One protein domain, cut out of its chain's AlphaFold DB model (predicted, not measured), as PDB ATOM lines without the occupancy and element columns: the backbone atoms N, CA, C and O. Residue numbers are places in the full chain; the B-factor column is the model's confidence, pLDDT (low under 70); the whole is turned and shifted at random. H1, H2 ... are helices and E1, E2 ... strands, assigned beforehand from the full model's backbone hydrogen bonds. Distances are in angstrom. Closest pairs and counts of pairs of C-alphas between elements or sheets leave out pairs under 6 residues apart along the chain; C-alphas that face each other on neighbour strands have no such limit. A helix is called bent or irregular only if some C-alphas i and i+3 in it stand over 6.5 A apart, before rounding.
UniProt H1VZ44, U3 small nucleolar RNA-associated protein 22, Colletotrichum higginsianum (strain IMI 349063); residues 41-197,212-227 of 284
ATOM      1  N   VAL A  41      38.795  27.536 -16.119       86.31
ATOM      2  CA  VAL A  41      39.724  27.974 -15.072       86.31
ATOM      3  C   VAL A  41      41.152  27.937 -15.593       86.31
ATOM      4  O   VAL A  41      41.655  26.889 -15.994       86.31
ATOM      5  N   ASP A  42      41.862  29.052 -15.455       86.38
ATOM      6  CA  ASP A  42      43.315  29.071 -15.580       86.38
ATOM      7  C   ASP A  42      43.952  28.436 -14.329       86.38
ATOM      8  O   ASP A  42      44.209  29.104 -13.323       86.38
ATOM      9  N   TYR A  43      44.184  27.119 -14.372       84.38
ATOM     10  CA  TYR A  43      44.743  26.346 -13.253       84.38
ATOM     11  C   TYR A  43      46.104  26.874 -12.778       84.38
ATOM     12  O   TYR A  43      46.395  26.799 -11.585       84.38
ATOM     13  N   ALA A  44      46.923  27.432 -13.679       82.81
ATOM     14  CA  ALA A  44      48.245  27.947 -13.328       82.81
ATOM     15  C   ALA A  44      48.150  29.189 -12.434       82.81
ATOM     16  O   ALA A  44      48.961  29.363 -11.524       82.81
ATOM     17  N   LYS A  45      47.141  30.034 -12.662       82.56
ATOM     18  CA  LYS A  45      46.870  31.204 -11.816       82.56
ATOM     19  C   LYS A  45      46.071  30.831 -10.578       82.56
ATOM     20  O   LYS A  45      46.429  31.219  -9.471       82.56
ATOM     21  N   ALA A  46      44.997  30.072 -10.766       81.88
ATOM     22  CA  ALA A  46      44.015  29.819  -9.724       81.88
ATOM     23  C   ALA A  46      44.513  28.860  -8.632       81.88
ATOM     24  O   ALA A  46      44.102  28.975  -7.481       81.88
ATOM     25  N   LEU A  47      45.394  27.921  -8.985       83.81
ATOM     26  CA  LEU A  47      45.937  26.901  -8.083       83.81
ATOM     27  C   LEU A  47      47.464  26.975  -8.015       83.81
ATOM     28  O   LEU A  47      48.150  25.961  -7.865       83.81
ATOM     29  N   ASN A  48      48.008  28.186  -8.124       84.88
ATOM     30  CA  ASN A  48      49.442  28.403  -8.062       84.88
ATOM     31  C   ASN A  48      50.023  27.853  -6.746       84.88
ATOM     32  O   ASN A  48      49.583  28.217  -5.658       84.88
ATOM     33  N   GLY A  49      51.011  26.964  -6.848       85.31
ATOM     34  CA  GLY A  49      51.647  26.334  -5.690       85.31
ATOM     35  C   GLY A  49      50.836  25.214  -5.025       85.31
ATOM     36  O   GLY A  49      51.312  24.645  -4.039       85.31
ATOM     37  N   ALA A  50      49.665  24.835  -5.559       88.50
ATOM     38  CA  ALA A  50      48.843  23.762  -4.998       88.50
ATOM     39  C   ALA A  50      49.581  22.416  -4.977       88.50
ATOM     40  O   ALA A  50      49.607  21.761  -3.937       88.50
ATOM     41  N   ASP A  51      50.256  22.037  -6.067       89.75
ATOM     42  CA  ASP A  51      51.027  20.785  -6.128       89.75
ATOM     43  C   ASP A  51      52.168  20.758  -5.105       89.75
ATOM     44  O   ASP A  51      52.339  19.779  -4.376       89.75
ATOM     45  N   ALA A  52      52.919  21.855  -4.981       91.00
ATOM     46  CA  ALA A  52      53.996  21.967  -3.998       91.00
ATOM     47  C   ALA A  52      53.462  21.847  -2.560       91.00
ATOM     48  O   ALA A  52      54.054  21.155  -1.726       91.00
ATOM     49  N   LEU A  53      52.316  22.473  -2.276       91.12
ATOM     50  CA  LEU A  53      51.653  22.384  -0.981       91.12
ATOM     51  C   LEU A  53      51.126  20.967  -0.704       91.12
ATOM     52  O   LEU A  53      51.326  20.463   0.400       91.12
ATOM     53  N   LEU A  54      50.533  20.288  -1.692       92.62
ATOM     54  CA  LEU A  54      50.091  18.891  -1.583       92.62
ATOM     55  C   LEU A  54      51.262  17.948  -1.289       92.62
ATOM     56  O   LEU A  54      51.170  17.100  -0.397       92.62
ATOM     57  N   HIS A  55      52.389  18.119  -1.985       92.62
ATOM     58  CA  HIS A  55      53.609  17.356  -1.723       92.62
ATOM     59  C   HIS A  55      54.157  17.620  -0.318       92.62
ATOM     60  O   HIS A  55      54.513  16.675   0.392       92.62
ATOM     61  N   ARG A  56      54.165  18.882   0.126       92.88
ATOM     62  CA  ARG A  56      54.567  19.244   1.490       92.88
ATOM     63  C   ARG A  56      53.652  18.594   2.527       92.88
ATOM     64  O   ARG A  56      54.154  17.933   3.430       92.88
ATOM     65  N   ILE A  57      52.332  18.711   2.373       93.31
ATOM     66  CA  ILE A  57      51.335  18.090   3.260       93.31
ATOM     67  C   ILE A  57      51.555  16.577   3.336       93.31
ATOM     68  O   ILE A  57      51.617  16.026   4.434       93.31
ATOM     69  N   ARG A  58      51.737  15.900   2.196       93.75
ATOM     70  CA  ARG A  58      52.020  14.458   2.157       93.75
ATOM     71  C   ARG A  58      53.255  14.095   2.987       93.75
ATOM     72  O   ARG A  58      53.184  13.174   3.800       93.75
ATOM     73  N   ASN A  59      54.358  14.820   2.809       93.56
ATOM     74  CA  ASN A  59      55.605  14.562   3.536       93.56
ATOM     75  C   ASN A  59      55.434  14.777   5.047       93.56
ATOM     76  O   ASN A  59      55.895  13.960   5.844       93.56
ATOM     77  N   LEU A  60      54.713  15.831   5.441       93.12
ATOM     78  CA  LEU A  60      54.405  16.111   6.844       93.12
ATOM     79  C   LEU A  60      53.552  15.005   7.476       93.12
ATOM     80  O   LEU A  60      53.830  14.583   8.597       93.12
ATOM     81  N   ILE A  61      52.552  14.488   6.754       93.00
ATOM     82  CA  ILE A  61      51.717  13.384   7.244       93.00
ATOM     83  C   ILE A  61      52.537  12.090   7.376       93.00
ATOM     84  O   ILE A  61      52.370  11.344   8.342       93.00
ATOM     85  N   GLN A  62      53.472  11.834   6.459       91.69
ATOM     86  CA  GLN A  62      54.357  10.667   6.524       91.69
ATOM     87  C   GLN A  62      55.355  10.730   7.698       91.69
ATOM     88  O   GLN A  62      55.800   9.684   8.190       91.69
ATOM     89  N   GLY A  63      55.687  11.938   8.157       89.88
ATOM     90  CA  GLY A  63      56.544  12.192   9.315       89.88
ATOM     91  C   GLY A  63      55.869  11.987  10.675       89.88
ATOM     92  O   GLY A  63      56.563  12.000  11.688       89.88
ATOM     93  N   ILE A  64      54.548  11.775  10.733       91.81
ATOM     94  CA  ILE A  64      53.830  11.638  12.009       91.81
ATOM     95  C   ILE A  64      54.193  10.313  12.694       91.81
ATOM     96  O   ILE A  64      54.153   9.238  12.084       91.81
ATOM     97  N   GLU A  65      54.523  10.387  13.984       90.81
ATOM     98  CA  GLU A  65      54.779   9.214  14.817       90.81
ATOM     99  C   GLU A  65      53.501   8.399  15.029       90.81
ATOM    100  O   GLU A  65      52.445   8.922  15.388       90.81
ATOM    101  N   SER A  66      53.601   7.090  14.807       92.75
ATOM    102  CA  SER A  66      52.512   6.160  15.097       92.75
ATOM    103  C   SER A  66      52.499   5.819  16.583       92.75
ATOM    104  O   SER A  66      53.554   5.685  17.204       92.75
ATOM    105  N   HIS A  67      51.313   5.641  17.155       92.12
ATOM    106  CA  HIS A  67      51.168   5.215  18.541       92.12
ATOM    107  C   HIS A  67      50.129   4.105  18.680       92.12
ATOM    108  O   HIS A  67      49.133   4.044  17.955       92.12
ATOM    109  N   GLY A  68      50.358   3.243  19.672       91.31
ATOM    110  CA  GLY A  68      49.493   2.109  19.974       91.31
ATOM    111  C   GLY A  68      48.106   2.499  20.512       91.31
ATOM    112  O   GLY A  68      47.807   3.682  20.699       91.31
ATOM    113  N   PRO A  69      47.247   1.497  20.773       91.94
ATOM    114  CA  PRO A  69      45.865   1.701  21.197       91.94
ATOM    115  C   PRO A  69      45.765   2.222  22.641       91.94
ATOM    116  O   PRO A  69      46.097   1.516  23.594       91.94
ATOM    117  N   ILE A  70      45.226   3.432  22.802       92.69
ATOM    118  CA  ILE A  70      45.013   4.139  24.076       92.69
ATOM    119  C   ILE A  70      43.498   4.285  24.327       92.69
ATOM    120  O   ILE A  70      42.748   4.497  23.372       92.69
ATOM    121  N   PRO A  71      42.996   4.185  25.573       92.31
ATOM    122  CA  PRO A  71      41.590   4.467  25.882       92.31
ATOM    123  C   PRO A  71      41.144   5.858  25.398       92.31
ATOM    124  O   PRO A  71      41.904   6.823  25.483       92.31
ATOM    125  N   ILE A  72      39.905   5.983  24.907       89.69
ATOM    126  CA  ILE A  72      39.421   7.212  24.249       89.69
ATOM    127  C   ILE A  72      39.495   8.462  25.138       89.69
ATOM    128  O   ILE A  72      39.860   9.541  24.661       89.69
ATOM    129  N   THR A  73      39.206   8.325  26.431       89.44
ATOM    130  CA  THR A  73      39.240   9.421  27.410       89.44
ATOM    131  C   THR A  73      40.653   9.931  27.639       89.44
ATOM    132  O   THR A  73      40.911  11.136  27.597       89.44
ATOM    133  N   GLU A  74      41.596   9.011  27.827       91.12
ATOM    134  CA  GLU A  74      43.007   9.326  27.995       91.12
ATOM    135  C   GLU A  74      43.593   9.937  26.719       91.12
ATOM    136  O   GLU A  74      44.240  10.985  26.791       91.12
ATOM    137  N   ALA A  75      43.304   9.346  25.555       89.69
ATOM    138  CA  ALA A  75      43.745   9.848  24.259       89.69
ATOM    139  C   ALA A  75      43.238  11.276  24.012       89.69
ATOM    140  O   ALA A  75      44.019  12.158  23.653       89.69
ATOM    141  N   THR A  76      41.954  11.533  24.282       89.88
ATOM    142  CA  THR A  76      41.339  12.859  24.119       89.88
ATOM    143  C   THR A  76      41.973  13.889  25.051       89.88
ATOM    144  O   THR A  76      42.360  14.970  24.603       89.88
ATOM    145  N   ARG A  77      42.142  13.555  26.337       90.75
ATOM    146  CA  ARG A  77      42.746  14.453  27.333       90.75
ATOM    147  C   ARG A  77      44.209  14.759  27.010       90.75
ATOM    148  O   ARG A  77      44.612  15.922  27.046       90.75
ATOM    149  N   LYS A  78      45.004  13.735  26.680       91.19
ATOM    150  CA  LYS A  78      46.425  13.883  26.324       91.19
ATOM    151  C   LYS A  78      46.584  14.740  25.071       91.19
ATOM    152  O   LYS A  78      47.408  15.653  25.061       91.19
ATOM    153  N   PHE A  79      45.764  14.489  24.054       91.75
ATOM    154  CA  PHE A  79      45.794  15.227  22.800       91.75
ATOM    155  C   PHE A  79      45.459  16.711  23.001       91.75
ATOM    156  O   PHE A  79      46.242  17.581  22.618       91.75
ATOM    157  N   GLN A  80      44.342  17.009  23.676       91.56
ATOM    158  CA  GLN A  80      43.915  18.390  23.926       91.56
ATOM    159  C   GLN A  80      44.924  19.159  24.786       91.56
ATOM    160  O   GLN A  80      45.207  20.321  24.500       91.56
ATOM    161  N   LYS A  81      45.521  18.510  25.796       92.12
ATOM    162  CA  LYS A  81      46.562  19.119  26.638       92.12
ATOM    163  C   LYS A  81      47.834  19.443  25.849       92.12
ATOM    164  O   LYS A  81      48.431  20.491  26.074       92.12
ATOM    165  N   THR A  82      48.241  18.555  24.944       91.38
ATOM    166  CA  THR A  82      49.505  18.679  24.199       91.38
ATOM    167  C   THR A  82      49.392  19.687  23.060       91.38
ATOM    168  O   THR A  82      50.229  20.575  22.935       91.38
ATOM    169  N   HIS A  83      48.342  19.581  22.243       89.31
ATOM    170  CA  HIS A  83      48.231  20.342  20.996       89.31
ATOM    171  C   HIS A  83      47.298  21.552  21.086       89.31
ATOM    172  O   HIS A  83      47.259  22.356  20.158       89.31
ATOM    173  N   ARG A  84      46.525  21.687  22.177       89.75
ATOM    174  CA  ARG A  84      45.496  22.734  22.342       89.75
ATOM    175  C   ARG A  84      44.503  22.782  21.167       89.75
ATOM    176  O   ARG A  84      44.014  23.846  20.794       89.75
ATOM    177  N   ILE A  85      44.221  21.623  20.571       90.06
ATOM    178  CA  ILE A  85      43.240  21.437  19.497       90.06
ATOM    179  C   ILE A  85      42.112  20.560  20.033       90.06
ATOM    180  O   ILE A  85      42.353  19.490  20.596       90.06
ATOM    181  N   LYS A  86      40.868  21.004  19.840       91.38
ATOM    182  CA  LYS A  86      39.680  20.208  20.145       91.38
ATOM    183  C   LYS A  86      39.449  19.196  19.023       91.38
ATOM    184  O   LYS A  86      39.408  19.562  17.855       91.38
ATOM    185  N   ILE A  87      39.269  17.935  19.396       92.75
ATOM    186  CA  ILE A  87      38.959  16.858  18.453       92.75
ATOM    187  C   ILE A  87      37.516  17.041  17.959       92.75
ATOM    188  O   ILE A  87      36.621  17.190  18.804       92.75
ATOM    189  N   PRO A  88      37.265  17.043  16.636       93.31
ATOM    190  CA  PRO A  88      35.937  17.261  16.069       93.31
ATOM    191  C   PRO A  88      35.102  15.974  16.140       93.31
ATOM    192  O   PRO A  88      34.786  15.368  15.121       93.31
ATOM    193  N   TYR A  89      34.791  15.504  17.350       92.75
ATOM    194  CA  TYR A  89      33.903  14.355  17.509       92.75
ATOM    195  C   TYR A  89      32.488  14.702  17.027       92.75
ATOM    196  O   TYR A  89      31.982  15.758  17.419       92.75
ATOM    197  N   PRO A  90      31.852  13.830  16.224       90.56
ATOM    198  CA  PRO A  90      30.444  13.977  15.881       90.56
ATOM    199  C   PRO A  90      29.572  13.776  17.121       90.56
ATOM    200  O   PRO A  90      30.005  13.158  18.097       90.56
ATOM    201  N   ASP A  91      28.338  14.265  17.065       86.50
ATOM    202  CA  ASP A  91      27.356  14.041  18.120       86.50
ATOM    203  C   ASP A  91      26.665  12.671  17.948       86.50
ATOM    204  O   ASP A  91      26.317  12.294  16.825       86.50
ATOM    205  N   PRO A  92      26.440  11.908  19.035       89.31
ATOM    206  CA  PRO A  92      26.860  12.186  20.409       89.31
ATOM    207  C   PRO A  92      28.372  12.008  20.588       89.31
ATOM    208  O   PRO A  92      28.993  11.197  19.907       89.31
ATOM    209  N   LYS A  93      28.969  12.721  21.546       88.19
ATOM    210  CA  LYS A  93      30.381  12.531  21.907       88.19
ATOM    211  C   LYS A  93      30.632  11.127  22.473       88.19
ATOM    212  O   LYS A  93      29.714  10.536  23.046       88.19
ATOM    213  N   PRO A  94      31.864  10.600  22.348       87.44
ATOM    214  CA  PRO A  94      32.202   9.312  22.938       87.44
ATOM    215  C   PRO A  94      31.993   9.341  24.456       87.44
ATOM    216  O   PRO A  94      32.367  10.311  25.114       87.44
ATOM    217  N   ALA A  95      31.399   8.275  24.991       85.25
ATOM    218  CA  ALA A  95      31.220   8.096  26.426       85.25
ATOM    219  C   ALA A  95      32.565   7.837  27.124       85.25
ATOM    220  O   ALA A  95      33.486   7.266  26.528       85.25
ATOM    221  N   ASP A  96      32.668   8.232  28.393       79.44
ATOM    222  CA  ASP A  96      33.918   8.119  29.148       79.44
ATOM    223  C   ASP A  96      34.315   6.660  29.452       79.44
ATOM    224  O   ASP A  96      35.496   6.340  29.602       79.44
ATOM    225  N   ASP A  97      33.335   5.761  29.496       79.19
ATOM    226  CA  ASP A  97      33.464   4.326  29.764       79.19
ATOM    227  C   ASP A  97      33.542   3.470  28.485       79.19
ATOM    228  O   ASP A  97      33.461   2.241  28.532       79.19
ATOM    229  N   ALA A  98      33.708   4.102  27.319       84.06
ATOM    230  CA  ALA A  98      33.743   3.403  26.045       84.06
ATOM    231  C   ALA A  98      34.860   2.326  26.006       84.06
ATOM    232  O   ALA A  98      36.036   2.638  26.200       84.06
ATOM    233  N   PRO A  99      34.537   1.058  25.669       84.75
ATOM    234  CA  PRO A  99      35.480  -0.061  25.774       84.75
ATOM    235  C   PRO A  99      36.512  -0.123  24.636       84.75
ATOM    236  O   PRO A  99      37.368  -1.007  24.616       84.75
ATOM    237  N   TYR A 100      36.415   0.765  23.645       84.12
ATOM    238  CA  TYR A 100      37.289   0.778  22.477       84.12
ATOM    239  C   TYR A 100      38.421   1.801  22.626       84.12
ATOM    240  O   TYR A 100      38.298   2.837  23.278       84.12
ATOM    241  N   LYS A 101      39.554   1.476  22.002       91.38
ATOM    242  CA  LYS A 101      40.806   2.233  22.088       91.38
ATOM    243  C   LYS A 101      41.101   2.938  20.769       91.38
ATOM    244  O   LYS A 101      40.836   2.372  19.710       91.38
ATOM    245  N   LEU A 102      41.691   4.124  20.839       92.06
ATOM    246  CA  LEU A 102      42.136   4.922  19.703       92.06
ATOM    247  C   LEU A 102      43.641   4.744  19.484       92.06
ATOM    248  O   LEU A 102      44.421   4.751  20.433       92.06
ATOM    249  N   SER A 103      44.040   4.609  18.230       93.38
ATOM    250  CA  SER A 103      45.433   4.544  17.789       93.38
ATOM    251  C   SER A 103      45.613   5.445  16.574       93.38
ATOM    252  O   SER A 103      44.636   5.829  15.923       93.38
ATOM    253  N   PHE A 104      46.862   5.787  16.282       94.38
ATOM    254  CA  PHE A 104      47.231   6.489  15.064       94.38
ATOM    255  C   PHE A 104      48.363   5.728  14.385       94.38
ATOM    256  O   PHE A 104      49.375   5.413  15.009       94.38
ATOM    257  N   GLU A 105      48.186   5.466  13.098       94.75
ATOM    258  CA  GLU A 105      49.190   4.878  12.221       94.75
ATOM    259  C   GLU A 105      49.299   5.733  10.963       94.75
ATOM    260  O   GLU A 105      48.385   6.489  10.630       94.75
ATOM    261  N   LYS A 106      50.427   5.627  10.261       94.31
ATOM    262  CA  LYS A 106      50.631   6.370   9.015       94.31
ATOM    263  C   LYS A 106      49.604   5.940   7.961       94.31
ATOM    264  O   LYS A 106      49.310   4.750   7.883       94.31
ATOM    265  N   PRO A 107      49.106   6.859   7.117       94.06
ATOM    266  CA  PRO A 107      48.176   6.502   6.052       94.06
ATOM    267  C   PRO A 107      48.723   5.419   5.124       94.06
ATOM    268  O   PRO A 107      49.900   5.444   4.767       94.06
ATOM    269  N   ALA A 108      47.844   4.518   4.689       92.19
ATOM    270  CA  ALA A 108      48.185   3.460   3.741       92.19
ATOM    271  C   ALA A 108      48.381   4.007   2.316       92.19
ATOM    272  O   ALA A 108      49.272   3.564   1.595       92.19
ATOM    273  N   ALA A 109      47.573   4.997   1.924       90.19
ATOM    274  CA  ALA A 109      47.627   5.623   0.608       90.19
ATOM    275  C   ALA A 109      47.184   7.094   0.652       90.19
ATOM    276  O   ALA A 109      46.452   7.518   1.554       90.19
ATOM    277  N   TYR A 110      47.610   7.846  -0.364       90.44
ATOM    278  CA  TYR A 110      47.272   9.251  -0.578       90.44
ATOM    279  C   TYR A 110      46.831   9.440  -2.023       90.44
ATOM    280  O   TYR A 110      47.628   9.188  -2.924       90.44
ATOM    281  N   ASN A 111      45.616   9.935  -2.237       90.38
ATOM    282  CA  ASN A 111      45.095  10.198  -3.576       90.38
ATOM    283  C   ASN A 111      44.519  11.603  -3.643       90.38
ATOM    284  O   ASN A 111      43.749  11.994  -2.772       90.38
ATOM    285  N   VAL A 112      44.842  12.348  -4.691       89.81
ATOM    286  CA  VAL A 112      44.138  13.596  -5.000       89.81
ATOM    287  C   VAL A 112      42.937  13.243  -5.872       89.81
ATOM    288  O   VAL A 112      43.046  12.386  -6.748       89.81
ATOM    289  N   VAL A 113      41.778  13.833  -5.599       87.81
ATOM    290  CA  VAL A 113      40.510  13.491  -6.256       87.81
ATOM    291  C   VAL A 113      39.694  14.741  -6.585       87.81
ATOM    292  O   VAL A 113      40.073  15.866  -6.261       87.81
ATOM    293  N   GLY A 114      38.549  14.530  -7.234       85.62
ATOM    294  CA  GLY A 114      37.607  15.589  -7.579       85.62
ATOM    295  C   GLY A 114      38.000  16.351  -8.841       85.62
ATOM    296  O   GLY A 114      38.829  15.896  -9.634       85.62
ATOM    297  N   SER A 115      37.393  17.526  -9.012       86.56
ATOM    298  CA  SER A 115      37.498  18.338 -10.230       86.56
ATOM    299  C   SER A 115      38.920  18.792 -10.565       86.56
ATOM    300  O   SER A 115      39.178  19.175 -11.701       86.56
ATOM    301  N   TYR A 116      39.835  18.739  -9.592       87.69
ATOM    302  CA  TYR A 116      41.240  19.088  -9.786       87.69
ATOM    303  C   TYR A 116      41.935  18.111 -10.736       87.69
ATOM    304  O   TYR A 116      42.551  18.519 -11.715       87.69
ATOM    305  N   VAL A 117      41.782  16.807 -10.483       86.94
ATOM    306  CA  VAL A 117      42.437  15.763 -11.281       86.94
ATOM    307  C   VAL A 117      41.766  15.603 -12.641       86.94
ATOM    308  O   VAL A 117      42.452  15.408 -13.641       86.94
ATOM    309  N   SER A 118      40.438  15.728 -12.703       86.38
ATOM    310  CA  SER A 118      39.696  15.664 -13.969       86.38
ATOM    311  C   SER A 118      39.769  16.949 -14.794       86.38
ATOM    312  O   SER A 118      39.282  16.954 -15.921       86.38
ATOM    313  N   LYS A 119      40.357  18.029 -14.259       86.56
ATOM    314  CA  LYS A 119      40.382  19.368 -14.867       86.56
ATOM    315  C   LYS A 119      38.993  19.875 -15.280       86.56
ATOM    316  O   LYS A 119      38.821  20.474 -16.335       86.56
ATOM    317  N   THR A 120      37.998  19.664 -14.417       87.06
ATOM    318  CA  THR A 120      36.592  20.057 -14.644       87.06
ATOM    319  C   THR A 120      36.113  21.164 -13.696       87.06
ATOM    320  O   THR A 120      34.923  21.241 -13.385       87.06
ATOM    321  N   MET A 121      37.020  21.972 -13.140       88.50
ATOM    322  CA  MET A 121      36.654  23.168 -12.368       88.50
ATOM    323  C   MET A 121      36.158  24.283 -13.290       88.50
ATOM    324  O   MET A 121      36.557  24.352 -14.450       88.50
ATOM    325  N   VAL A 122      35.308  25.157 -12.747       89.12
ATOM    326  CA  VAL A 122      34.775  26.334 -13.448       89.12
ATOM    327  C   VAL A 122      35.027  27.591 -12.624       89.12
ATOM    328  O   VAL A 122      34.987  27.534 -11.393       89.12
ATOM    329  N   ASP A 123      35.286  28.720 -13.281       84.25
ATOM    330  CA  ASP A 123      35.780  29.927 -12.604       84.25
ATOM    331  C   ASP A 123      34.740  30.569 -11.675       84.25
ATOM    332  O   ASP A 123      35.083  31.096 -10.624       84.25
ATOM    333  N   ALA A 124      33.450  30.390 -11.975       81.19
ATOM    334  CA  ALA A 124      32.339  30.850 -11.139       81.19
ATOM    335  C   ALA A 124      32.259  30.177  -9.746       81.19
ATOM    336  O   ALA A 124      31.401  30.527  -8.932       81.19
ATOM    337  N   GLN A 125      33.101  29.178  -9.455       81.06
ATOM    338  CA  GLN A 125      33.151  28.532  -8.144       81.06
ATOM    339  C   GLN A 125      33.789  29.455  -7.104       81.06
ATOM    340  O   GLN A 125      34.985  29.713  -7.147       81.06
ATOM    341  N   ALA A 126      33.004  29.847  -6.097       75.69
ATOM    342  CA  ALA A 126      33.452  30.736  -5.021       75.69
ATOM    343  C   ALA A 126      34.665  30.222  -4.223       75.69
ATOM    344  O   ALA A 126      35.364  31.007  -3.604       75.69
ATOM    345  N   ASN A 127      34.895  28.906  -4.178       79.31
ATOM    346  CA  ASN A 127      36.101  28.333  -3.586       79.31
ATOM    347  C   ASN A 127      36.588  27.187  -4.468       79.31
ATOM    348  O   ASN A 127      35.894  26.173  -4.612       79.31
ATOM    349  N   LYS A 128      37.799  27.313  -5.011       88.12
ATOM    350  CA  LYS A 128      38.426  26.253  -5.806       88.12
ATOM    351  C   LYS A 128      38.973  25.191  -4.851       88.12
ATOM    352  O   LYS A 128      39.989  25.375  -4.188       88.12
ATOM    353  N   GLY A 129      38.218  24.106  -4.690       88.94
ATOM    354  CA  GLY A 129      38.501  23.053  -3.711       88.94
ATOM    355  C   GLY A 129      39.290  21.890  -4.304       88.94
ATOM    356  O   GLY A 129      38.816  21.238  -5.231       88.94
ATOM    357  N   VAL A 130      40.456  21.588  -3.739       91.81
ATOM    358  CA  VAL A 130      41.259  20.405  -4.070       91.81
ATOM    359  C   VAL A 130      41.085  19.358  -2.975       91.81
ATOM    360  O   VAL A 130      41.389  19.615  -1.810       91.81
ATOM    361  N   ASP A 131      40.612  18.168  -3.341       92.06
ATOM    362  CA  ASP A 131      40.332  17.095  -2.385       92.06
ATOM    363  C   ASP A 131      41.491  16.103  -2.315       92.06
ATOM    364  O   ASP A 131      41.862  15.484  -3.309       92.06
ATOM    365  N   MET A 132      42.047  15.926  -1.118       92.94
ATOM    366  CA  MET A 132      43.107  14.967  -0.833       92.94
ATOM    367  C   MET A 132      42.584  13.872   0.092       92.94
ATOM    368  O   MET A 132      42.265  14.102   1.260       92.94
ATOM    369  N   ILE A 133      42.529  12.657  -0.435       92.88
ATOM    370  CA  ILE A 133      42.083  11.460   0.265       92.88
ATOM    371  C   ILE A 133      43.256  10.817   0.973       92.88
ATOM    372  O   ILE A 133      44.301  10.552   0.376       92.88
ATOM    373  N   VAL A 134      43.049  10.542   2.255       94.06
ATOM    374  CA  VAL A 134      44.023   9.901   3.128       94.06
ATOM    375  C   VAL A 134      43.421   8.590   3.609       94.06
ATOM    376  O   VAL A 134      42.513   8.575   4.441       94.06
ATOM    377  N   GLN A 135      43.909   7.476   3.069       93.31
ATOM    378  CA  GLN A 135      43.398   6.158   3.427       93.31
ATOM    379  C   GLN A 135      43.961   5.736   4.785       93.31
ATOM    380  O   GLN A 135      45.176   5.599   4.954       93.31
ATOM    381  N   MET A 136      43.077   5.529   5.757       94.38
ATOM    382  CA  MET A 136      43.443   4.995   7.067       94.38
ATOM    383  C   MET A 136      43.837   3.510   6.932       94.38
ATOM    384  O   MET A 136      43.188   2.789   6.174       94.38
ATOM    385  N   PRO A 137      44.866   3.019   7.642       93.44
ATOM    386  CA  PRO A 137      45.229   1.600   7.634       93.44
ATOM    387  C   PRO A 137      44.128   0.683   8.175       93.44
ATOM    388  O   PRO A 137      43.435   1.025   9.133       93.44
ATOM    389  N   ALA A 138      44.005  -0.520   7.605       92.12
ATOM    390  CA  ALA A 138      43.008  -1.509   8.032       92.12
ATOM    391  C   ALA A 138      43.245  -2.012   9.469       92.12
ATOM    392  O   ALA A 138      42.292  -2.333  10.173       92.12
ATOM    393  N   SER A 139      44.502  -2.004   9.924       91.88
ATOM    394  CA  SER A 139      44.943  -2.323  11.294       91.88
ATOM    395  C   SER A 139      44.287  -1.459  12.374       91.88
ATOM    396  O   SER A 139      44.156  -1.900  13.515       91.88
ATOM    397  N   LEU A 140      43.840  -0.244  12.032       91.62
ATOM    398  CA  LEU A 140      43.185   0.665  12.974       91.62
ATOM    399  C   LEU A 140      41.739   0.272  13.302       91.62
ATOM    400  O   LEU A 140      41.169   0.813  14.258       91.62
ATOM    401  N   PHE A 141      41.142  -0.631  12.518       92.44
ATOM    402  CA  PHE A 141      39.723  -0.953  12.586       92.44
ATOM    403  C   PHE A 141      39.466  -2.390  13.017       92.44
ATOM    404  O   PHE A 141      40.209  -3.320  12.715       92.44
ATOM    405  N   GLN A 142      38.346  -2.566  13.706       90.56
ATOM    406  CA  GLN A 142      37.764  -3.864  14.005       90.56
ATOM    407  C   GLN A 142      36.476  -4.044  13.204       90.56
ATOM    408  O   GLN A 142      35.761  -3.080  12.932       90.56
ATOM    409  N   GLU A 143      36.105  -5.292  12.913       88.31
ATOM    410  CA  GLU A 143      34.901  -5.611  12.128       88.31
ATOM    411  C   GLU A 143      33.622  -4.972  12.713       88.31
ATOM    412  O   GLU A 143      32.724  -4.554  11.982       88.31
ATOM    413  N   LYS A 144      33.548  -4.830  14.045       90.00
ATOM    414  CA  LYS A 144      32.410  -4.231  14.768       90.00
ATOM    415  C   LYS A 144      32.447  -2.699  14.857       90.00
ATOM    416  O   LYS A 144      31.533  -2.123  15.443       90.00
ATOM    417  N   ASP A 145      33.445  -2.026  14.287       91.06
ATOM    418  CA  ASP A 145      33.554  -0.560  14.360       91.06
ATOM    419  C   ASP A 145      32.537   0.178  13.477       91.06
ATOM    420  O   ASP A 145      32.344   1.383  13.634       91.06
ATOM    421  N   HIS A 146      31.803  -0.547  12.627       89.75
ATOM    422  CA  HIS A 146      30.607  -0.021  11.972       89.75
ATOM    423  C   HIS A 146      29.479   0.294  12.966       89.75
ATOM    424  O   HIS A 146      28.535   0.981  12.595       89.75
ATOM    425  N   GLN A 147      29.537  -0.196  14.211       89.38
ATOM    426  CA  GLN A 147      28.480  -0.005  15.205       89.38
ATOM    427  C   GLN A 147      28.765   1.173  16.137       89.38
ATOM    428  O   GLN A 147      29.910   1.405  16.526       89.38
ATOM    429  N   ASN A 148      27.702   1.850  16.575       87.62
ATOM    430  CA  ASN A 148      27.722   2.813  17.683       87.62
ATOM    431  C   ASN A 148      28.794   3.903  17.520       87.62
ATOM    432  O   ASN A 148      29.560   4.171  18.446       87.62
ATOM    433  N   MET A 149      28.884   4.492  16.324       90.44
ATOM    434  CA  MET A 149      29.751   5.639  16.016       90.44
ATOM    435  C   MET A 149      31.270   5.390  16.128       90.44
ATOM    436  O   MET A 149      32.059   6.312  15.922       90.44
ATOM    437  N   ARG A 150      31.710   4.150  16.391       92.19
ATOM    438  CA  ARG A 150      33.120   3.808  16.659       92.19
ATOM    439  C   ARG A 150      34.060   4.225  15.531       92.19
ATOM    440  O   ARG A 150      35.067   4.881  15.796       92.19
ATOM    441  N   TYR A 151      33.713   3.897  14.284       93.38
ATOM    442  CA  TYR A 151      34.462   4.344  13.106       93.38
ATOM    443  C   TYR A 151      34.611   5.867  13.071       93.38
ATOM    444  O   TYR A 151      35.714   6.377  12.891       93.38
ATOM    445  N   PHE A 152      33.520   6.600  13.295       94.00
ATOM    446  CA  PHE A 152      33.523   8.056  13.204       94.00
ATOM    447  C   PHE A 152      34.381   8.705  14.296       94.00
ATOM    448  O   PHE A 152      35.076   9.680  14.017       94.00
ATOM    449  N   TYR A 153      34.429   8.138  15.504       94.31
ATOM    450  CA  TYR A 153      35.347   8.613  16.544       94.31
ATOM    451  C   TYR A 153      36.812   8.333  16.208       94.31
ATOM    452  O   TYR A 153      37.648   9.218  16.384       94.31
ATOM    453  N   ARG A 154      37.131   7.143  15.672       94.00
ATOM    454  CA  ARG A 154      38.483   6.836  15.168       94.00
ATOM    455  C   ARG A 154      38.890   7.808  14.064       94.00
ATOM    456  O   ARG A 154      39.979   8.369  14.116       94.00
ATOM    457  N   ARG A 155      37.988   8.073  13.119       94.75
ATOM    458  CA  ARG A 155      38.183   9.015  12.012       94.75
ATOM    459  C   ARG A 155      38.402  10.453  12.501       94.75
ATOM    460  O   ARG A 155      39.323  11.122  12.040       94.75
ATOM    461  N   ALA A 156      37.599  10.920  13.459       95.19
ATOM    462  CA  ALA A 156      37.745  12.243  14.071       95.19
ATOM    463  C   ALA A 156      39.068  12.385  14.845       95.19
ATOM    464  O   ALA A 156      39.729  13.420  14.780       95.19
ATOM    465  N   TYR A 157      39.491  11.330  15.546       95.19
ATOM    466  CA  TYR A 157      40.796  11.289  16.203       95.19
ATOM    467  C   TYR A 157      41.948  11.322  15.190       95.19
ATOM    468  O   TYR A 157      42.925  12.049  15.363       95.19
ATOM    469  N   TYR A 158      41.815  10.573  14.097       95.44
ATOM    470  CA  TYR A 158      42.810  10.504  13.036       95.44
ATOM    471  C   TYR A 158      43.044  11.866  12.375       95.44
ATOM    472  O   TYR A 158      44.182  12.324  12.267       95.44
ATOM    473  N   ILE A 159      41.963  12.563  12.004       95.62
ATOM    474  CA  ILE A 159      42.078  13.888  11.389       95.62
ATOM    475  C   ILE A 159      42.618  14.940  12.356       95.62
ATOM    476  O   ILE A 159      43.354  15.832  11.940       95.62
ATOM    477  N   ALA A 160      42.312  14.820  13.652       95.12
ATOM    478  CA  ALA A 160      42.872  15.704  14.663       95.12
ATOM    479  C   ALA A 160      44.399  15.550  14.759       95.12
ATOM    480  O   ALA A 160      45.100  16.559  14.780       95.12
ATOM    481  N   ASN A 161      44.929  14.321  14.734       94.50
ATOM    482  CA  ASN A 161      46.380  14.084  14.716       94.50
ATOM    483  C   ASN A 161      47.058  14.686  13.482       94.50
ATOM    484  O   ASN A 161      48.095  15.342  13.609       94.50
ATOM    485  N   ILE A 162      46.438  14.544  12.307       94.88
ATOM    486  CA  ILE A 162      46.916  15.201  11.085       94.88
ATOM    487  C   ILE A 162      46.925  16.722  11.269       94.88
ATOM    488  O   ILE A 162      47.948  17.361  11.035       94.88
ATOM    489  N   ALA A 163      45.825  17.304  11.750       94.62
ATOM    490  CA  ALA A 163      45.719  18.743  11.972       94.62
ATOM    491  C   ALA A 163      46.764  19.266  12.971       94.62
ATOM    492  O   ALA A 163      47.312  20.346  12.772       94.62
ATOM    493  N   ALA A 164      47.070  18.510  14.029       93.44
ATOM    494  CA  ALA A 164      48.087  18.882  15.009       93.44
ATOM    495  C   ALA A 164      49.498  18.909  14.417       93.44
ATOM    496  O   ALA A 164      50.245  19.851  14.683       93.44
ATOM    497  N   SER A 165      49.845  17.908  13.603       92.06
ATOM    498  CA  SER A 165      51.126  17.877  12.893       92.06
ATOM    499  C   SER A 165      51.233  19.037  11.901       92.06
ATOM    500  O   SER A 165      52.185  19.815  11.936       92.06
ATOM    501  N   LEU A 166      50.196  19.234  11.084       92.12
ATOM    502  CA  LEU A 166      50.174  20.300  10.088       92.12
ATOM    503  C   LEU A 166      50.205  21.693  10.724       92.12
ATOM    504  O   LEU A 166      50.955  22.542  10.265       92.12
ATOM    505  N   ARG A 167      49.473  21.934  11.817       91.44
ATOM    506  CA  ARG A 167      49.513  23.226  12.521       91.44
ATOM    507  C   ARG A 167      50.905  23.544  13.068       91.44
ATOM    508  O   ARG A 167      51.301  24.704  13.065       91.44
ATOM    509  N   LYS A 168      51.636  22.534  13.546       88.75
ATOM    510  CA  LYS A 168      52.995  22.710  14.072       88.75
ATOM    511  C   LYS A 168      53.983  23.118  12.972       88.75
ATOM    512  O   LYS A 168      54.848  23.943  13.227       88.75
ATOM    513  N   GLU A 169      53.835  22.553  11.776       88.44
ATOM    514  CA  GLU A 169      54.819  22.657  10.689       88.44
ATOM    515  C   GLU A 169      54.477  23.721   9.630       88.44
ATOM    516  O   GLU A 169      55.373  24.301   9.015       88.44
ATOM    517  N   LEU A 170      53.187  23.989   9.390       84.38
ATOM    518  CA  LEU A 170      52.733  25.087   8.526       84.38
ATOM    519  C   LEU A 170      52.613  26.415   9.286       84.38
ATOM    520  O   LEU A 170      52.737  27.469   8.671       84.38
ATOM    521  N   GLY A 171      52.424  26.391  10.609       80.62
ATOM    522  CA  GLY A 171      52.386  27.605  11.426       80.62
ATOM    523  C   GLY A 171      51.374  28.630  10.904       80.62
ATOM    524  O   GLY A 171      50.192  28.324  10.782       80.62
ATOM    525  N   GLU A 172      51.854  29.838  10.601       78.75
ATOM    526  CA  GLU A 172      51.051  30.967  10.105       78.75
ATOM    527  C   GLU A 172      50.926  31.012   8.572       78.75
ATOM    528  O   GLU A 172      50.176  31.828   8.045       78.75
ATOM    529  N   SER A 173      51.616  30.133   7.833       83.75
ATOM    530  CA  SER A 173      51.563  30.142   6.361       83.75
ATOM    531  C   SER A 173      50.250  29.587   5.799       83.75
ATOM    532  O   SER A 173      50.014  29.641   4.592       83.75
ATOM    533  N   ALA A 174      49.423  28.964   6.639       86.69
ATOM    534  CA  ALA A 174      48.127  28.437   6.244       86.69
ATOM    535  C   ALA A 174      47.122  28.511   7.397       86.69
ATOM    536  O   ALA A 174      47.444  28.203   8.543       86.69
ATOM    537  N   ASP A 175      45.883  28.855   7.069       90.31
ATOM    538  CA  ASP A 175      44.738  28.784   7.967       90.31
ATOM    539  C   ASP A 175      44.134  27.373   7.914       90.31
ATOM    540  O   ASP A 175      43.807  26.851   6.844       90.31
ATOM    541  N   LEU A 176      44.019  26.737   9.081       92.69
ATOM    542  CA  LEU A 176      43.524  25.372   9.245       92.69
ATOM    543  C   LEU A 176      42.173  25.409   9.961       92.69
ATOM    544  O   LEU A 176      42.091  25.776  11.135       92.69
ATOM    545  N   LYS A 177      41.118  24.953   9.280       93.12
ATOM    546  CA  LYS A 177      39.749  24.913   9.811       93.12
ATOM    547  C   LYS A 177      39.136  23.531   9.655       93.12
ATOM    548  O   LYS A 177      39.351  22.852   8.657       93.12
ATOM    549  N   PHE A 178      38.351  23.118  10.647       94.88
ATOM    550  CA  PHE A 178      37.523  21.923  10.526       94.88
ATOM    551  C   PHE A 178      36.184  22.288   9.889       94.88
ATOM    552  O   PHE A 178      35.499  23.195  10.357       94.88
ATOM    553  N   GLU A 179      35.807  21.552   8.852       94.19
ATOM    554  CA  GLU A 179      34.505  21.641   8.191       94.19
ATOM    555  C   GLU A 179      33.880  20.240   8.106       94.19
ATOM    556  O   GLU A 179      34.451  19.263   8.588       94.19
ATOM    557  N   HIS A 180      32.698  20.124   7.507       94.00
ATOM    558  CA  HIS A 180      32.003  18.851   7.325       94.00
ATOM    559  C   HIS A 180      31.916  18.505   5.843       94.00
ATOM    560  O   HIS A 180      31.492  19.338   5.038       94.00
ATOM    561  N   LEU A 181      32.280  17.272   5.479       91.88
ATOM    562  CA  LEU A 181      32.243  16.833   4.087       91.88
ATOM    563  C   LEU A 181      30.810  16.906   3.553       91.88
ATOM    564  O   LEU A 181      29.940  16.170   4.014       91.88
ATOM    565  N   ASN A 182      30.567  17.783   2.577       89.31
ATOM    566  CA  ASN A 182      29.250  17.999   1.967       89.31
ATOM    567  C   ASN A 182      28.131  18.269   2.996       89.31
ATOM    568  O   ASN A 182      26.992  17.852   2.802       89.31
ATOM    569  N   GLY A 183      28.465  18.912   4.122       89.69
ATOM    570  CA  GLY A 183      27.517  19.181   5.209       89.69
ATOM    571  C   GLY A 183      27.170  17.965   6.080       89.69
ATOM    572  O   GLY A 183      26.304  18.066   6.947       89.69
ATOM    573  N   ASN A 184      27.833  16.819   5.897       92.12
ATOM    574  CA  ASN A 184      27.612  15.640   6.728       92.12
ATOM    575  C   ASN A 184      28.316  15.778   8.086       92.12
ATOM    576  O   ASN A 184      29.539  15.669   8.180       92.12
ATOM    577  N   LEU A 185      27.526  15.945   9.149       91.50
ATOM    578  CA  LEU A 185      28.005  16.117  10.527       91.50
ATOM    579  C   LEU A 185      28.831  14.932  11.055       91.50
ATOM    580  O   LEU A 185      29.605  15.084  11.995       91.50
ATOM    581  N   LEU A 186      28.698  13.749  10.446       92.00
ATOM    582  CA  LEU A 186      29.478  12.565  10.814       92.00
ATOM    583  C   LEU A 186      30.915  12.607  10.276       92.00
ATOM    584  O   LEU A 186      31.774  11.870  10.760       92.00
ATOM    585  N   LEU A 187      31.174  13.434   9.262       93.94
ATOM    586  CA  LEU A 187      32.409  13.425   8.484       93.94
ATOM    587  C   LEU A 187      33.157  14.758   8.611       93.94
ATOM    588  O   LEU A 187      33.153  15.556   7.670       93.94
ATOM    589  N   PRO A 188      33.847  15.006   9.739       94.88
ATOM    590  CA  PRO A 188      34.723  16.164   9.856       94.88
ATOM    591  C   PRO A 188      35.886  16.058   8.860       94.88
ATOM    592  O   PRO A 188      36.495  14.995   8.711       94.88
ATOM    593  N   VAL A 189      36.202  17.152   8.180       95.62
ATOM    594  CA  VAL A 189      37.316  17.297   7.233       95.62
ATOM    595  C   VAL A 189      38.185  18.482   7.635       95.62
ATOM    596  O   VAL A 189      37.725  19.390   8.328       95.62
ATOM    597  N   LEU A 190      39.453  18.461   7.231       96.06
ATOM    598  CA  LEU A 190      40.394  19.540   7.509       96.06
ATOM    599  C   LEU A 190      40.575  20.360   6.237       96.06
ATOM    600  O   LEU A 190      41.111  19.859   5.250       96.06
ATOM    601  N   CYS A 191      40.133  21.608   6.279       94.31
ATOM    602  CA  CYS A 191      40.295  22.581   5.215       94.31
ATOM    603  C   CYS A 191      41.534  23.428   5.496       94.31
ATOM    604  O   CYS A 191      41.685  23.987   6.584       94.31
ATOM    605  N   ILE A 192      42.417  23.504   4.508       93.50
ATOM    606  CA  ILE A 192      43.682  24.229   4.562       93.50
ATOM    607  C   ILE A 192      43.614  25.329   3.516       93.50
ATOM    608  O   ILE A 192      43.465  25.049   2.324       93.50
ATOM    609  N   ARG A 193      43.715  26.573   3.975       91.06
ATOM    610  CA  ARG A 193      43.764  27.761   3.125       91.06
ATOM    611  C   ARG A 193      45.162  28.358   3.214       91.06
ATOM    612  O   ARG A 193      45.556  28.752   4.310       91.06
ATOM    613  N   PRO A 194      45.942  28.386   2.127       87.81
ATOM    614  CA  PRO A 194      47.224  29.070   2.141       87.81
ATOM    615  C   PRO A 194      47.004  30.564   2.392       87.81
ATOM    616  O   PRO A 194      46.093  31.165   1.829       87.81
ATOM    617  N   VAL A 195      47.822  31.151   3.261       83.81
ATOM    618  CA  VAL A 195      47.805  32.590   3.543       83.81
ATOM    619  C   VAL A 195      49.030  33.192   2.873       83.81
ATOM    620  O   VAL A 195      50.143  32.697   3.063       83.81
ATOM    621  N   SER A 196      48.847  34.244   2.074       64.81
ATOM    622  CA  SER A 196      49.976  34.971   1.501       64.81
ATOM    623  C   SER A 196      50.644  35.779   2.612       64.81
ATOM    624  O   SER A 196      50.145  36.816   3.041       64.81
ATOM    625  N   THR A 197      51.770  35.300   3.140       50.53
ATOM    626  CA  THR A 197      52.581  36.090   4.072       50.53
ATOM    627  C   THR A 197      53.360  37.136   3.278       50.53
ATOM    628  O   THR A 197      54.484  36.890   2.842       50.53
ATOM    629  N   ASP A 212      45.523  36.798  -3.016       57.75
ATOM    630  CA  ASP A 212      45.615  35.651  -2.125       57.75
ATOM    631  C   ASP A 212      45.195  34.385  -2.881       57.75
ATOM    632  O   ASP A 212      44.255  34.436  -3.682       57.75
ATOM    633  N   PRO A 213      45.894  33.256  -2.687       61.38
ATOM    634  CA  PRO A 213      45.505  32.009  -3.320       61.38
ATOM    635  C   PRO A 213      44.082  31.630  -2.882       61.38
ATOM    636  O   PRO A 213      43.844  31.205  -1.754       61.38
ATOM    637  N   GLU A 214      43.128  31.782  -3.799       76.50
ATOM    638  CA  GLU A 214      41.693  31.560  -3.578       76.50
ATOM    639  C   GLU A 214      41.330  30.074  -3.730       76.50
ATOM    640  O   GLU A 214      40.396  29.677  -4.433       76.50
ATOM    641  N   TYR A 215      42.125  29.207  -3.105       88.44
ATOM    642  CA  TYR A 215      41.891  27.773  -3.143       88.44
ATOM    643  C   TYR A 215      41.979  27.132  -1.770       88.44
ATOM    644  O   TYR A 215      42.613  27.630  -0.839       88.44
ATOM    645  N   ILE A 216      41.295  26.000  -1.642       92.06
ATOM    646  CA  ILE A 216      41.179  25.256  -0.392       92.06
ATOM    647  C   ILE A 216      41.635  23.832  -0.653       92.06
ATOM    648  O   ILE A 216      41.081  23.159  -1.517       92.06
ATOM    649  N   ILE A 217      42.595  23.340   0.126       93.75
ATOM    650  CA  ILE A 217      42.920  21.912   0.147       93.75
ATOM    651  C   ILE A 217      42.116  21.260   1.266       93.75
ATOM    652  O   ILE A 217      42.236  21.645   2.428       93.75
ATOM    653  N   ARG A 218      41.300  20.263   0.931       94.88
ATOM    654  CA  ARG A 218      40.498  19.503   1.894       94.88
ATOM    655  C   ARG A 218      41.109  18.130   2.093       94.88
ATOM    656  O   ARG A 218      41.178  17.332   1.163       94.88
ATOM    657  N   ILE A 219      41.527  17.840   3.317       95.62
ATOM    658  CA  ILE A 219      42.005  16.515   3.702       95.62
ATOM    659  C   ILE A 219      40.819  15.691   4.191       95.62
ATOM    660  O   ILE A 219      40.153  16.048   5.169       95.62
ATOM    661  N   ILE A 220      40.581  14.569   3.516       94.94
ATOM    662  CA  ILE A 220      39.454  13.674   3.764       94.94
ATOM    663  C   ILE A 220      40.012  12.296   4.143       94.94
ATOM    664  O   ILE A 220      40.528  11.575   3.286       94.94
ATOM    665  N   PRO A 221      39.939  11.907   5.426       94.69
ATOM    666  CA  PRO A 221      40.235  10.543   5.828       94.69
ATOM    667  C   PRO A 221      39.164   9.587   5.298       94.69
ATOM    668  O   PRO A 221      37.976   9.900   5.397       94.69
ATOM    669  N   CYS A 222      39.576   8.421   4.808       92.31
ATOM    670  CA  CYS A 222      38.669   7.368   4.343       92.31
ATOM    671  C   CYS A 222      39.066   5.997   4.897       92.31
ATOM    672  O   CYS A 222      40.235   5.754   5.215       92.31
ATOM    673  N   ALA A 223      38.085   5.102   5.001       91.81
ATOM    674  CA  ALA A 223      38.312   3.703   5.343       91.81
ATOM    675  C   ALA A 223      38.990   2.963   4.174       91.81
ATOM    676  O   ALA A 223      38.790   3.329   3.012       91.81
ATOM    677  N   PRO A 224      39.793   1.923   4.448       90.12
ATOM    678  CA  PRO A 224      40.232   1.004   3.414       90.12
ATOM    679  C   PRO A 224      39.099   0.062   3.006       90.12
ATOM    680  O   PRO A 224      38.191  -0.191   3.795       90.12
ATOM    681  N   GLU A 225      39.181  -0.465   1.784       86.50
ATOM    682  CA  GLU A 225      38.128  -1.311   1.225       86.50
ATOM    683  C   GLU A 225      37.976  -2.621   2.012       86.50
ATOM    684  O   GLU A 225      38.952  -3.318   2.297       86.50
ATOM    685  N   GLY A 226      36.732  -2.987   2.319       84.94
ATOM    686  CA  GLY A 226      36.396  -4.312   2.841       84.94
ATOM    687  C   GLY A 226      36.571  -4.471   4.351       84.94
ATOM    688  O   GLY A 226      36.453  -5.586   4.855       84.94
ATOM    689  N   VAL A 227      36.787  -3.380   5.091       87.06
ATOM    690  CA  VAL A 227      36.851  -3.405   6.567       87.06
ATOM    691  C   VAL A 227      35.515  -3.803   7.192       87.06
ATOM    692  O   VAL A 227      35.474  -4.432   8.252       87.06
TER     693      VAL A 227
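What this domain is: This is residues 41 to 197 and 212 to 227 of the 284 residues of the protein "U3 small nucleolar RNA-associated protein 22" of Colletotrichum higginsianum (strain IMI 349063) (UniProt H1VZ44). A strongly twisted sheet of five strands is covered on one face by two helices, the long H6 running along E6 and H2 slantwise over E7. At one end of the domain a ribbon of two strands, E1 and E2, packs on H6 through E2. The printed part has 173 residues with six named helices and seven named strands, in the order H1 H2 E1 H3 E2 E3 H4 E4 H5 H6 E5 E6 E7. The large sheet, E3 E4 E7 E6 E5, is mixed, the small one antiparallel, and the class is mixed, helices and strands. The whole is compact, radius of gyration of the C-alphas 16.5 A, but elongated, spanning 52 by 33 by 26 A.

How they stand to each other: The large sheet runs E3, residues 109 to 113, E4, 128 to 135, E7, 215 to 222, E6, 188 to 194, and E5, 174 to 180. E4 and E7 are parallel, with N 132 and O 218 within hydrogen-bond range at 2.8 A. The other neighbours are antiparallel, with N 133 and O 111 at 2.7 A, N 192 and O 217 at 2.8 A, and, in the hairpin E5 and E6, N 177 and O 191 at 2.9 A. H6, residues 150 to 170, is on the sheet at a height of 8.0 A, along E6 at 3 degrees on the local plane. H2, residues 50 to 62, is on the same face at 7.8 A, slantwise to E7 at 33 degrees on the local plane; the two make two layers, helices on one face of a sheet. Residues 57 to 61 of H2 touch residues 162 to 169 of H6, closest C-alphas Ile 61 and Ile 162, 6.4 A. E4, H5, residues 143 to 146, H6 and E5 form a split strand-helix-strand unit, E7 and E6 between its strands, with a right-handed crossover. E1, residues 67 to 71, is antiparallel to E2, 101 to 104, with N 70 and O 102 at 2.8 A. The closest C-alphas of E2 and H6 are Leu 102 and Arg 154, 6.1 A. H3, residues 72 to 83, is close but not clearly touching H6. H4, residues 115 to 118, only grazes the large sheet with residues 115 to 117; H1, 43 to 46, is not on it. In H2, H3 and H6 every O i to N i+4 pair is within hydrogen-bond range; H1, H4 and H5 are too short for one.

Where its parts are: H1 begins at C-alpha 43 (44.743, 26.346, -13.253). H6 spans 30.1 A, E4 22.7 A, E6 19.6 A, E5 18.8 A, H2 18.3 A and H3 16.1 A. E7 spans 22.0 A, ending at C-alpha 222 (38.669, 7.368, 4.343). H5 is irregular, C-alphas 143 and 146 being 7.1 A apart.

The domain as a whole: The two C-alphas farthest apart, Asp 42 and Asp 97, are 52.6 A apart. Residues 198 to 211 are not printed, and C-alphas 197 and 212 are 9.3 A apart across the cut. H3 to E2, residues 84 to 100, is a long link. Residues 196 to 197 and 212 to 213 have pLDDT under 70.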